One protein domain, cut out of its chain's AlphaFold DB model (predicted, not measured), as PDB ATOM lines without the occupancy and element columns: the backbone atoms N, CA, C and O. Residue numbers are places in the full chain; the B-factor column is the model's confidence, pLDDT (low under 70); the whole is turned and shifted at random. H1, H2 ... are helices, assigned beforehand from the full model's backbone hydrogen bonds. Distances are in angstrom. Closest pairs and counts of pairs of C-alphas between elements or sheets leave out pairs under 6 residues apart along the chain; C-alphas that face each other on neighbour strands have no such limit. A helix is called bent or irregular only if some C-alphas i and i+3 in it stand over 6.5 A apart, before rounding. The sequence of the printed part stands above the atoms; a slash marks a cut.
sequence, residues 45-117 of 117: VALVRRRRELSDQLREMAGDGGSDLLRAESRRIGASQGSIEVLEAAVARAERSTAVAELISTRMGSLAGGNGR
ATOM      1  N   VAL A  45     -20.824 -57.249  14.574       63.12
ATOM      2  CA  VAL A  45     -20.046 -57.532  13.350       63.12
ATOM      3  C   VAL A  45     -20.616 -56.777  12.153       63.12
ATOM      4  O   VAL A  45     -19.846 -56.231  11.368       63.12
ATOM      5  N   ALA A  46     -21.943 -56.652  12.057       65.50
ATOM      6  CA  ALA A  46     -22.582 -55.827  11.033       65.50
ATOM      7  C   ALA A  46     -22.167 -54.350  11.158       65.50
ATOM      8  O   ALA A  46     -21.812 -53.714  10.166       65.50
ATOM      9  N   LEU A  47     -22.119 -53.823  12.387       66.94
ATOM     10  CA  LEU A  47     -21.652 -52.460  12.652       66.94
ATOM     11  C   LEU A  47     -20.154 -52.291  12.363       66.94
ATOM     12  O   LEU A  47     -19.757 -51.284  11.784       66.94
ATOM     13  N   VAL A  48     -19.316 -53.273  12.707       72.31
ATOM     14  CA  VAL A  48     -17.869 -53.232  12.417       72.31
ATOM     15  C   VAL A  48     -17.594 -53.324  10.916       72.31
ATOM     16  O   VAL A  48     -16.724 -52.610  10.420       72.31
ATOM     17  N   ARG A  49     -18.341 -54.156  10.182       75.31
ATOM     18  CA  ARG A  49     -18.249 -54.247   8.720       75.31
ATOM     19  C   ARG A  49     -18.645 -52.927   8.072       75.31
ATOM     20  O   ARG A  49     -17.864 -52.388   7.300       75.31
ATOM     21  N   ARG A  50     -19.784 -52.359   8.475       71.94
ATOM     22  CA  ARG A  50     -20.248 -51.055   7.989       71.94
ATOM     23  C   ARG A  50     -19.266 -49.929   8.321       71.94
ATOM     24  O   ARG A  50     -19.008 -49.068   7.492       71.94
ATOM     25  N   ARG A  51     -18.651 -49.963   9.506       73.75
ATOM     26  CA  ARG A  51     -17.598 -49.016   9.896       73.75
ATOM     27  C   ARG A  51     -16.355 -49.130   9.012       73.75
ATOM     28  O   ARG A  51     -15.781 -48.103   8.656       73.75
ATOM     29  N   ARG A  52     -15.923 -50.352   8.678       76.06
ATOM     30  CA  ARG A  52     -14.795 -50.579   7.757       76.06
ATOM     31  C   ARG A  52     -15.117 -50.064   6.366       76.06
ATOM     32  O   ARG A  52     -14.339 -49.297   5.835       76.06
ATOM     33  N   GLU A  53     -16.296 -50.392   5.855       81.75
ATOM     34  CA  GLU A  53     -16.744 -49.965   4.531       81.75
ATOM     35  C   GLU A  53     -16.798 -48.435   4.405       81.75
ATOM     36  O   GLU A  53     -16.246 -47.879   3.461       81.75
ATOM     37  N   LEU A  54     -17.332 -47.733   5.411       74.75
ATOM     38  CA  LEU A  54     -17.301 -46.265   5.457       74.75
ATOM     39  C   LEU A  54     -15.876 -45.697   5.558       74.75
ATOM     40  O   LEU A  54     -15.588 -44.643   4.998       74.75
ATOM     41  N   SER A  55     -14.981 -46.380   6.275       77.25
ATOM     42  CA  SER A  55     -13.577 -45.959   6.393       77.25
ATOM     43  C   SER A  55     -12.821 -46.151   5.076       77.25
ATOM     44  O   SER A  55     -12.021 -45.293   4.704       77.25
ATOM     45  N   ASP A  56     -13.094 -47.246   4.364       84.06
ATOM     46  CA  ASP A  56     -12.511 -47.552   3.059       84.06
ATOM     47  C   ASP A  56     -13.017 -46.566   1.995       84.06
ATOM     48  O   ASP A  56     -12.202 -45.984   1.284       84.06
ATOM     49  N   GLN A  57     -14.323 -46.267   1.964       81.19
ATOM     50  CA  GLN A  57     -14.903 -45.243   1.077       81.19
ATOM     51  C   GLN A  57     -14.312 -43.852   1.331       81.19
ATOM     52  O   GLN A  57     -13.959 -43.131   0.398       81.19
ATOM     53  N   LEU A  58     -14.168 -43.464   2.602       78.06
ATOM     54  CA  LEU A  58     -13.543 -42.190   2.949       78.06
ATOM     55  C   LEU A  58     -12.089 -42.135   2.460       78.06
ATOM     56  O   LEU A  58     -11.651 -41.108   1.947       78.06
ATOM     57  N   ARG A  59     -11.343 -43.235   2.609       82.25
ATOM     58  CA  ARG A  59      -9.955 -43.327   2.151       82.25
ATOM     59  C   ARG A  59      -9.848 -43.282   0.629       82.25
ATOM     60  O   ARG A  59      -8.925 -42.656   0.123       82.25
ATOM     61  N   GLU A  60     -10.774 -43.902  -0.090       82.50
ATOM     62  CA  GLU A  60     -10.824 -43.858  -1.552       82.50
ATOM     63  C   GLU A  60     -11.081 -42.436  -2.071       82.50
ATOM     64  O   GLU A  60     -10.402 -41.982  -2.988       82.50
ATOM     65  N   MET A  61     -12.002 -41.697  -1.445       76.56
ATOM     66  CA  MET A  61     -12.352 -40.341  -1.887       76.56
ATOM     67  C   MET A  61     -11.372 -39.261  -1.425       76.56
ATOM     68  O   MET A  61     -11.072 -38.335  -2.174       76.56
ATOM     69  N   ALA A  62     -10.930 -39.326  -0.167       76.50
ATOM     70  CA  ALA A  62     -10.176 -38.250   0.477       76.50
ATOM     71  C   ALA A  62      -8.694 -38.587   0.707       76.50
ATOM     72  O   ALA A  62      -7.937 -37.709   1.128       76.50
ATOM     73  N   GLY A  63      -8.271 -39.832   0.456       81.06
ATOM     74  CA  GLY A  63      -6.897 -40.281   0.675       81.06
ATOM     75  C   GLY A  63      -6.411 -39.968   2.091       81.06
ATOM     76  O   GLY A  63      -7.102 -40.226   3.082       81.06
ATOM     77  N   ASP A  64      -5.237 -39.346   2.182       78.50
ATOM     78  CA  ASP A  64      -4.627 -38.933   3.453       78.50
ATOM     79  C   ASP A  64      -5.412 -37.808   4.165       78.50
ATOM     80  O   ASP A  64      -5.399 -37.717   5.397       78.50
ATOM     81  N   GLY A  65      -6.184 -37.009   3.417       79.19
ATOM     82  CA  GLY A  65      -7.039 -35.940   3.949       79.19
ATOM     83  C   GLY A  65      -8.293 -36.433   4.682       79.19
ATOM     84  O   GLY A  65      -8.944 -35.661   5.391       79.19
ATOM     85  N   GLY A  66      -8.631 -37.724   4.576       78.31
ATOM     86  CA  GLY A  66      -9.768 -38.317   5.291       78.31
ATOM     87  C   GLY A  66      -9.626 -38.240   6.817       78.31
ATOM     88  O   GLY A  66     -10.607 -38.035   7.534       78.31
ATOM     89  N   SER A  67      -8.397 -38.327   7.328       80.81
ATOM     90  CA  SER A  67      -8.114 -38.236   8.768       80.81
ATOM     91  C   SER A  67      -8.450 -36.856   9.355       80.81
ATOM     92  O   SER A  67      -9.045 -36.759  10.435       80.81
ATOM     93  N   ASP A  68      -8.162 -35.788   8.611       83.62
ATOM     94  CA  ASP A  68      -8.496 -34.416   8.992       83.62
ATOM     95  C   ASP A  68     -10.003 -34.150   8.913       83.62
ATOM     96  O   ASP A  68     -10.559 -33.496   9.803       83.62
ATOM     97  N   LEU A  69     -10.691 -34.724   7.917       81.38
ATOM     98  CA  LEU A  69     -12.154 -34.674   7.808       81.38
ATOM     99  C   LEU A  69     -12.836 -35.354   9.002       81.38
ATOM    100  O   LEU A  69     -13.725 -34.763   9.617       81.38
ATOM    101  N   LEU A  70     -12.374 -36.542   9.409       82.56
ATOM    102  CA  LEU A  70     -12.879 -37.215  10.612       82.56
ATOM    103  C   LEU A  70     -12.617 -36.398  11.878       82.56
ATOM    104  O   LEU A  70     -13.458 -36.331  12.779       82.56
ATOM    105  N   ARG A  71     -11.461 -35.737  11.972       84.69
ATOM    106  CA  ARG A  71     -11.128 -34.867  13.108       84.69
ATOM    107  C   ARG A  71     -11.965 -33.588  13.148       84.69
ATOM    108  O   ARG A  71     -12.216 -33.053  14.230       84.69
ATOM    109  N   ALA A  72     -12.378 -33.074  11.997       86.06
ATOM    110  CA  ALA A  72     -13.288 -31.942  11.911       86.06
ATOM    111  C   ALA A  72     -14.717 -32.348  12.305       86.06
ATOM    112  O   ALA A  72     -15.308 -31.705  13.173       86.06
ATOM    113  N   GLU A  73     -15.239 -33.447  11.750       83.75
ATOM    114  CA  GLU A  73     -16.610 -33.892  12.031       83.75
ATOM    115  C   GLU A  73     -16.773 -34.450  13.452       83.75
ATOM    116  O   GLU A  73     -17.776 -34.169  14.099       83.75
ATOM    117  N   SER A  74     -15.762 -35.118  14.020       84.88
ATOM    118  CA  SER A  74     -15.784 -35.513  15.444       84.88
ATOM    119  C   SER A  74     -15.904 -34.318  16.387       84.88
ATOM    120  O   SER A  74     -16.697 -34.356  17.324       84.88
ATOM    121  N   ARG A  75     -15.171 -33.226  16.127       86.44
ATOM    122  CA  ARG A  75     -15.287 -31.984  16.911       86.44
ATOM    123  C   ARG A  75     -16.644 -31.311  16.736       86.44
ATOM    124  O   ARG A  75     -17.140 -30.711  17.682       86.44
ATOM    125  N   ARG A  76     -17.231 -31.408  15.543       84.25
ATOM    126  CA  ARG A  76     -18.529 -30.809  15.223       84.25
ATOM    127  C   ARG A  76     -19.700 -31.572  15.844       84.25
ATOM    128  O   ARG A  76     -20.633 -30.942  16.326       84.25
ATOM    129  N   ILE A  77     -19.648 -32.900  15.820       86.38
ATOM    130  CA  ILE A  77     -20.693 -33.791  16.346       86.38
ATOM    131  C   ILE A  77     -20.515 -34.017  17.857       86.38
ATOM    132  O   ILE A  77     -21.478 -34.292  18.560       86.38
ATOM    133  N   GLY A  78     -19.293 -33.870  18.377       84.12
ATOM    134  CA  GLY A  78     -18.977 -34.162  19.777       84.12
ATOM    135  C   GLY A  78     -18.854 -35.663  20.066       84.12
ATOM    136  O   GLY A  78     -18.958 -36.076  21.217       84.12
ATOM    137  N   ALA A  79     -18.630 -36.482  19.034       83.75
ATOM    138  CA  ALA A  79     -18.496 -37.934  19.133       83.75
ATOM    139  C   ALA A  79     -17.078 -38.399  18.769       83.75
ATOM    140  O   ALA A  79     -16.266 -37.654  18.215       83.75
ATOM    141  N   SER A  80     -16.753 -39.657  19.082       81.25
ATOM    142  CA  SER A  80     -15.446 -40.221  18.738       81.25
ATOM    143  C   SER A  80     -15.279 -40.329  17.218       81.25
ATOM    144  O   SER A  80     -16.232 -40.614  16.495       81.25
ATOM    145  N   GLN A  81     -14.048 -40.168  16.724       77.88
ATOM    146  CA  GLN A  81     -13.719 -40.316  15.294       77.88
ATOM    147  C   GLN A  81     -14.096 -41.690  14.721       77.88
ATOM    148  O   GLN A  81     -14.240 -41.848  13.517       77.88
ATOM    149  N   GLY A  82     -14.234 -42.697  15.589       73.75
ATOM    150  CA  GLY A  82     -14.642 -44.042  15.214       73.75
ATOM    151  C   GLY A  82     -16.147 -44.282  15.213       73.75
ATOM    152  O   GLY A  82     -16.560 -45.380  14.844       73.75
ATOM    153  N   SER A  83     -16.950 -43.314  15.653       77.19
ATOM    154  CA  SER A  83     -18.405 -43.435  15.627       77.19
ATOM    155  C   SER A  83     -18.916 -43.432  14.187       77.19
ATOM    156  O   SER A  83     -18.380 -42.745  13.317       77.19
ATOM    157  N   ILE A  84     -19.950 -44.234  13.940       78.88
ATOM    158  CA  ILE A  84     -20.552 -44.373  12.609       78.88
ATOM    159  C   ILE A  84     -21.086 -43.021  12.128       78.88
ATOM    160  O   ILE A  84     -20.853 -42.665  10.982       78.88
ATOM    161  N   GLU A  85     -21.689 -42.230  13.015       80.44
ATOM    162  CA  GLU A  85     -22.209 -40.893  12.697       80.44
ATOM    163  C   GLU A  85     -21.121 -39.942  12.173       80.44
ATOM    164  O   GLU A  85     -21.334 -39.232  11.193       80.44
ATOM    165  N   VAL A  86     -19.932 -39.949  12.787       81.06
ATOM    166  CA  VAL A  86     -18.801 -39.119  12.340       81.06
ATOM    167  C   VAL A  86     -18.247 -39.609  11.002       81.06
ATOM    168  O   VAL A  86     -17.905 -38.790  10.151       81.06
ATOM    169  N   LEU A  87     -18.184 -40.927  10.797       80.00
ATOM    170  CA  LEU A  87     -17.760 -41.529   9.531       80.00
ATOM    171  C   LEU A  87     -18.732 -41.211   8.389       80.00
ATOM    172  O   LEU A  87     -18.289 -40.782   7.328       80.00
ATOM    173  N   GLU A  88     -20.040 -41.347   8.612       84.56
ATOM    174  CA  GLU A  88     -21.072 -41.011   7.624       84.56
ATOM    175  C   GLU A  88     -21.062 -39.509   7.296       84.56
ATOM    176  O   GLU A  88     -21.111 -39.128   6.125       84.56
ATOM    177  N   ALA A  89     -20.913 -38.636   8.301       79.94
ATOM    178  CA  ALA A  89     -20.801 -37.196   8.080       79.94
ATOM    179  C   ALA A  89     -19.543 -36.816   7.279       79.94
ATOM    180  O   ALA A  89     -19.608 -35.956   6.395       79.94
ATOM    181  N   ALA A  90     -18.411 -37.467   7.563       77.94
ATOM    182  CA  ALA A  90     -17.162 -37.245   6.846       77.94
ATOM    183  C   ALA A  90     -17.244 -37.742   5.392       77.94
ATOM    184  O   ALA A  90     -16.824 -37.018   4.488       77.94
ATOM    185  N   VAL A  91     -17.854 -38.908   5.151       82.75
ATOM    186  CA  VAL A  91     -18.131 -39.452   3.808       82.75
ATOM    187  C   VAL A  91     -19.028 -38.506   3.011       82.75
ATOM    188  O   VAL A  91     -18.636 -38.054   1.938       82.75
ATOM    189  N   ALA A  92     -20.155 -38.070   3.576       82.19
ATOM    190  CA  ALA A  92     -21.068 -37.136   2.914       82.19
ATOM    191  C   ALA A  92     -20.427 -35.767   2.605       82.19
ATOM    192  O   ALA A  92     -20.910 -35.015   1.751       82.19
ATOM    193  N   ARG A  93     -19.372 -35.388   3.339       77.94
ATOM    194  CA  ARG A  93     -18.592 -34.177   3.069       77.94
ATOM    195  C   ARG A  93     -17.536 -34.405   1.990       77.94
ATOM    196  O   ARG A  93     -17.360 -33.521   1.152       77.94
ATOM    197  N   ALA A  94     -16.887 -35.568   1.989       82.19
ATOM    198  CA  ALA A  94     -15.968 -35.980   0.937       82.19
ATOM    199  C   ALA A  94     -16.684 -36.045  -0.425       82.19
ATOM    200  O   ALA A  94     -16.239 -35.393  -1.365       82.19
ATOM    201  N   GLU A  95     -17.858 -36.678  -0.499       81.81
ATOM    202  CA  GLU A  95     -18.695 -36.732  -1.710       81.81
ATOM    203  C   GLU A  95     -19.077 -35.340  -2.232       81.81
ATOM    204  O   GLU A  95     -19.039 -35.058  -3.428       81.81
ATOM    205  N   ARG A  96     -19.419 -34.414  -1.329       79.50
ATOM    206  CA  ARG A  96     -19.698 -33.026  -1.721       79.50
ATOM    207  C   ARG A  96     -18.460 -32.332  -2.276       79.50
ATOM    208  O   ARG A  96     -18.580 -31.554  -3.217       79.50
ATOM    209  N   SER A  97     -17.284 -32.588  -1.706       77.12
ATOM    210  CA  SER A  97     -16.040 -31.992  -2.196       77.12
ATOM    211  C   SER A  97     -15.625 -32.538  -3.565       77.12
ATOM    212  O   SER A  97     -15.196 -31.753  -4.409       77.12
ATOM    213  N   THR A  98     -15.830 -33.832  -3.827       77.19
ATOM    214  CA  THR A  98     -15.562 -34.440  -5.136       77.19
ATOM    215  C   THR A  98     -16.555 -33.957  -6.191       77.19
ATOM    216  O   THR A  98     -16.126 -33.525  -7.258       77.19
ATOM    217  N   ALA A  99     -17.852 -33.893  -5.875       73.88
ATOM    218  CA  ALA A  99     -18.864 -33.347  -6.784       73.88
ATOM    219  C   ALA A  99     -18.594 -31.872  -7.149       73.88
ATOM    220  O   ALA A  99     -18.745 -31.462  -8.299       73.88
ATOM    221  N   VAL A 100     -18.148 -31.056  -6.185       78.44
ATOM    222  CA  VAL A 100     -17.748 -29.664  -6.451       78.44
ATOM    223  C   VAL A 100     -16.494 -29.600  -7.325       78.44
ATOM    224  O   VAL A 100     -16.437 -28.776  -8.238       78.44
ATOM    225  N   ALA A 101     -15.505 -30.463  -7.084       77.12
ATOM    226  CA  ALA A 101     -14.301 -30.532  -7.909       77.12
ATOM    227  C   ALA A 101     -14.621 -30.922  -9.362       77.12
ATOM    228  O   ALA A 101     -14.084 -30.314 -10.291       77.12
ATOM    229  N   GLU A 102     -15.542 -31.867  -9.566       72.81
ATOM    230  CA  GLU A 102     -16.015 -32.275 -10.889       72.81
ATOM    231  C   GLU A 102     -16.690 -31.109 -11.623       72.81
ATOM    232  O   GLU A 102     -16.297 -30.774 -12.738       72.81
ATOM    233  N   LEU A 103     -17.608 -30.395 -10.964       75.81
ATOM    234  CA  LEU A 103     -18.272 -29.218 -11.539       75.81
ATOM    235  C   LEU A 103     -17.286 -28.107 -11.931       75.81
ATOM    236  O   LEU A 103     -17.440 -27.478 -12.980       75.81
ATOM    237  N   ILE A 104     -16.269 -27.851 -11.102       78.06
ATOM    238  CA  ILE A 104     -15.224 -26.862 -11.399       78.06
ATOM    239  C   ILE A 104     -14.395 -27.309 -12.608       78.06
ATOM    240  O   ILE A 104     -14.127 -26.495 -13.494       78.06
ATOM    241  N   SER A 105     -14.038 -28.593 -12.680       76.00
ATOM    242  CA  SER A 105     -13.311 -29.176 -13.810       76.00
ATOM    243  C   SER A 105     -14.105 -29.061 -15.116       76.00
ATOM    244  O   SER A 105     -13.597 -28.530 -16.107       76.00
ATOM    245  N   THR A 106     -15.391 -29.433 -15.107       76.06
ATOM    246  CA  THR A 106     -16.292 -29.284 -16.261       76.06
ATOM    247  C   THR A 106     -16.413 -27.823 -16.694       76.06
ATOM    248  O   THR A 106     -16.351 -27.511 -17.885       76.06
ATOM    249  N   ARG A 107     -16.536 -26.898 -15.734       75.44
ATOM    250  CA  ARG A 107     -16.627 -25.463 -16.015       75.44
ATOM    251  C   ARG A 107     -15.347 -24.917 -16.645       75.44
ATOM    252  O   ARG A 107     -15.429 -24.150 -17.601       75.44
ATOM    253  N   MET A 108     -14.177 -25.308 -16.145       74.62
ATOM    254  CA  MET A 108     -12.899 -24.870 -16.713       74.62
ATOM    255  C   MET A 108     -12.638 -25.476 -18.098       74.62
ATOM    256  O   MET A 108     -12.180 -24.757 -18.985       74.62
ATOM    257  N   GLY A 109     -13.019 -26.736 -18.330       73.50
ATOM    258  CA  GLY A 109     -12.969 -27.351 -19.660       73.50
ATOM    259  C   GLY A 109     -13.847 -26.622 -20.685       73.50
ATOM    260  O   GLY A 109     -13.415 -26.369 -21.809       73.50
ATOM    261  N   SER A 110     -15.048 -26.192 -20.281       71.00
ATOM    262  CA  SER A 110     -15.942 -25.400 -21.137       71.00
ATOM    263  C   SER A 110     -15.401 -24.002 -21.459       71.00
ATOM    264  O   SER A 110     -15.681 -23.492 -22.541       71.00
ATOM    265  N   LEU A 111     -14.656 -23.370 -20.546       69.56
ATOM    266  CA  LEU A 111     -14.058 -22.049 -20.774       69.56
ATOM    267  C   LEU A 111     -12.806 -22.127 -21.661       69.56
ATOM    268  O   LEU A 111     -12.571 -21.230 -22.466       69.56
ATOM    269  N   ALA A 112     -12.030 -23.211 -21.561       67.44
ATOM    270  CA  ALA A 112     -10.834 -23.426 -22.377       67.44
ATOM    271  C   ALA A 112     -11.151 -23.799 -23.840       67.44
ATOM    272  O   ALA A 112     -10.401 -23.433 -24.741       67.44
ATOM    273  N   GLY A 113     -12.270 -24.487 -24.099       59.66
ATOM    274  CA  GLY A 113     -12.690 -24.887 -25.450       59.66
ATOM    275  C   GLY A 113     -13.439 -23.816 -26.261       59.66
ATOM    276  O   GLY A 113     -13.803 -24.071 -27.406       59.66
ATOM    277  N   GLY A 114     -13.702 -22.637 -25.687       55.56
ATOM    278  CA  GLY A 114     -14.613 -21.638 -26.259       55.56
ATOM    279  C   GLY A 114     -14.001 -20.579 -27.184       55.56
ATOM    280  O   GLY A 114     -14.758 -19.807 -27.760       55.56
ATOM    281  N   ASN A 115     -12.673 -20.512 -27.347       53.75
ATOM    282  CA  ASN A 115     -12.013 -19.360 -27.993       53.75
ATOM    283  C   ASN A 115     -11.409 -19.643 -29.383       53.75
ATOM    284  O   ASN A 115     -10.439 -19.006 -29.784       53.75
ATOM    285  N   GLY A 116     -11.960 -20.620 -30.107       55.91
ATOM    286  CA  GLY A 116     -11.513 -20.999 -31.449       55.91
ATOM    287  C   GLY A 116     -12.618 -20.883 -32.494       55.91
ATOM    288  O   GLY A 116     -13.003 -21.899 -33.068       55.91
ATOM    289  N   ARG A 117     -13.154 -19.680 -32.721       46.84
ATOM    290  CA  ARG A 117     -13.900 -19.339 -33.944       46.84
ATOM    291  C   ARG A 117     -13.581 -17.917 -34.369       46.84
ATOM    292  O   ARG A 117     -13.554 -17.048 -33.473       46.84
TER     293      ARG A 117
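This is residues 45 to 117 of the 117 residues of an uncharacterized protein of Comamonadaceae bacterium (UniProt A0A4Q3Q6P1). A helix bent into a V, H1, packs both its arms on the first part of a long helix, H2, whose residues 99 to 112 stick out with the tail to 117. The 73 printed residues, all helix by class, hold H1, then H2, and are only just loose, close to extended, with a radius of gyration of 16.5 A. The C-alphas span 60 by 24 by 17 A.

H1, residues 45 to 77, assigned as one helix by its hydrogen bonds, is bent, C-alphas 61 and 64 being 9.5 A apart, into H1a, residues 45 to 61, and H1b, residues 64 to 77. The arms are close but not clearly touching, at a steep tilt of 58 degrees, opposite ways; their closest C-alphas, of Leu 58 and Gly 66, are 5.9 A apart. H2, residues 84 to 112, touches H1a at a shallow tilt of 24 degrees, the same way, closest at the C-alphas of Leu 58 and Val 91, 5.4 A. With residues 86 to 94 alone it touches H1b at a steep tilt of 56 degrees, opposite ways, closest at the C-alphas of Ser 74 and Val 86, 5.6 A. Every O i to N i+4 pair is within hydrogen-bond range in H1a and H2, 8 of 10 in H1b.

H1a begins at C-alpha 45 (-20.046, -57.532, 13.350) and measures 24.2 A, H1b 21.2 A. H2 measures 41.9 A, ending at C-alpha 112 (-10.834, -23.426, -22.377).

The C-alphas of Val 45 and Arg 117, the two farthest apart, are 61.1 A apart. The printed part has no cut; a short link joins H1 to H2. Residues 45 to 47 and 111 to 117 have pLDDT under 70.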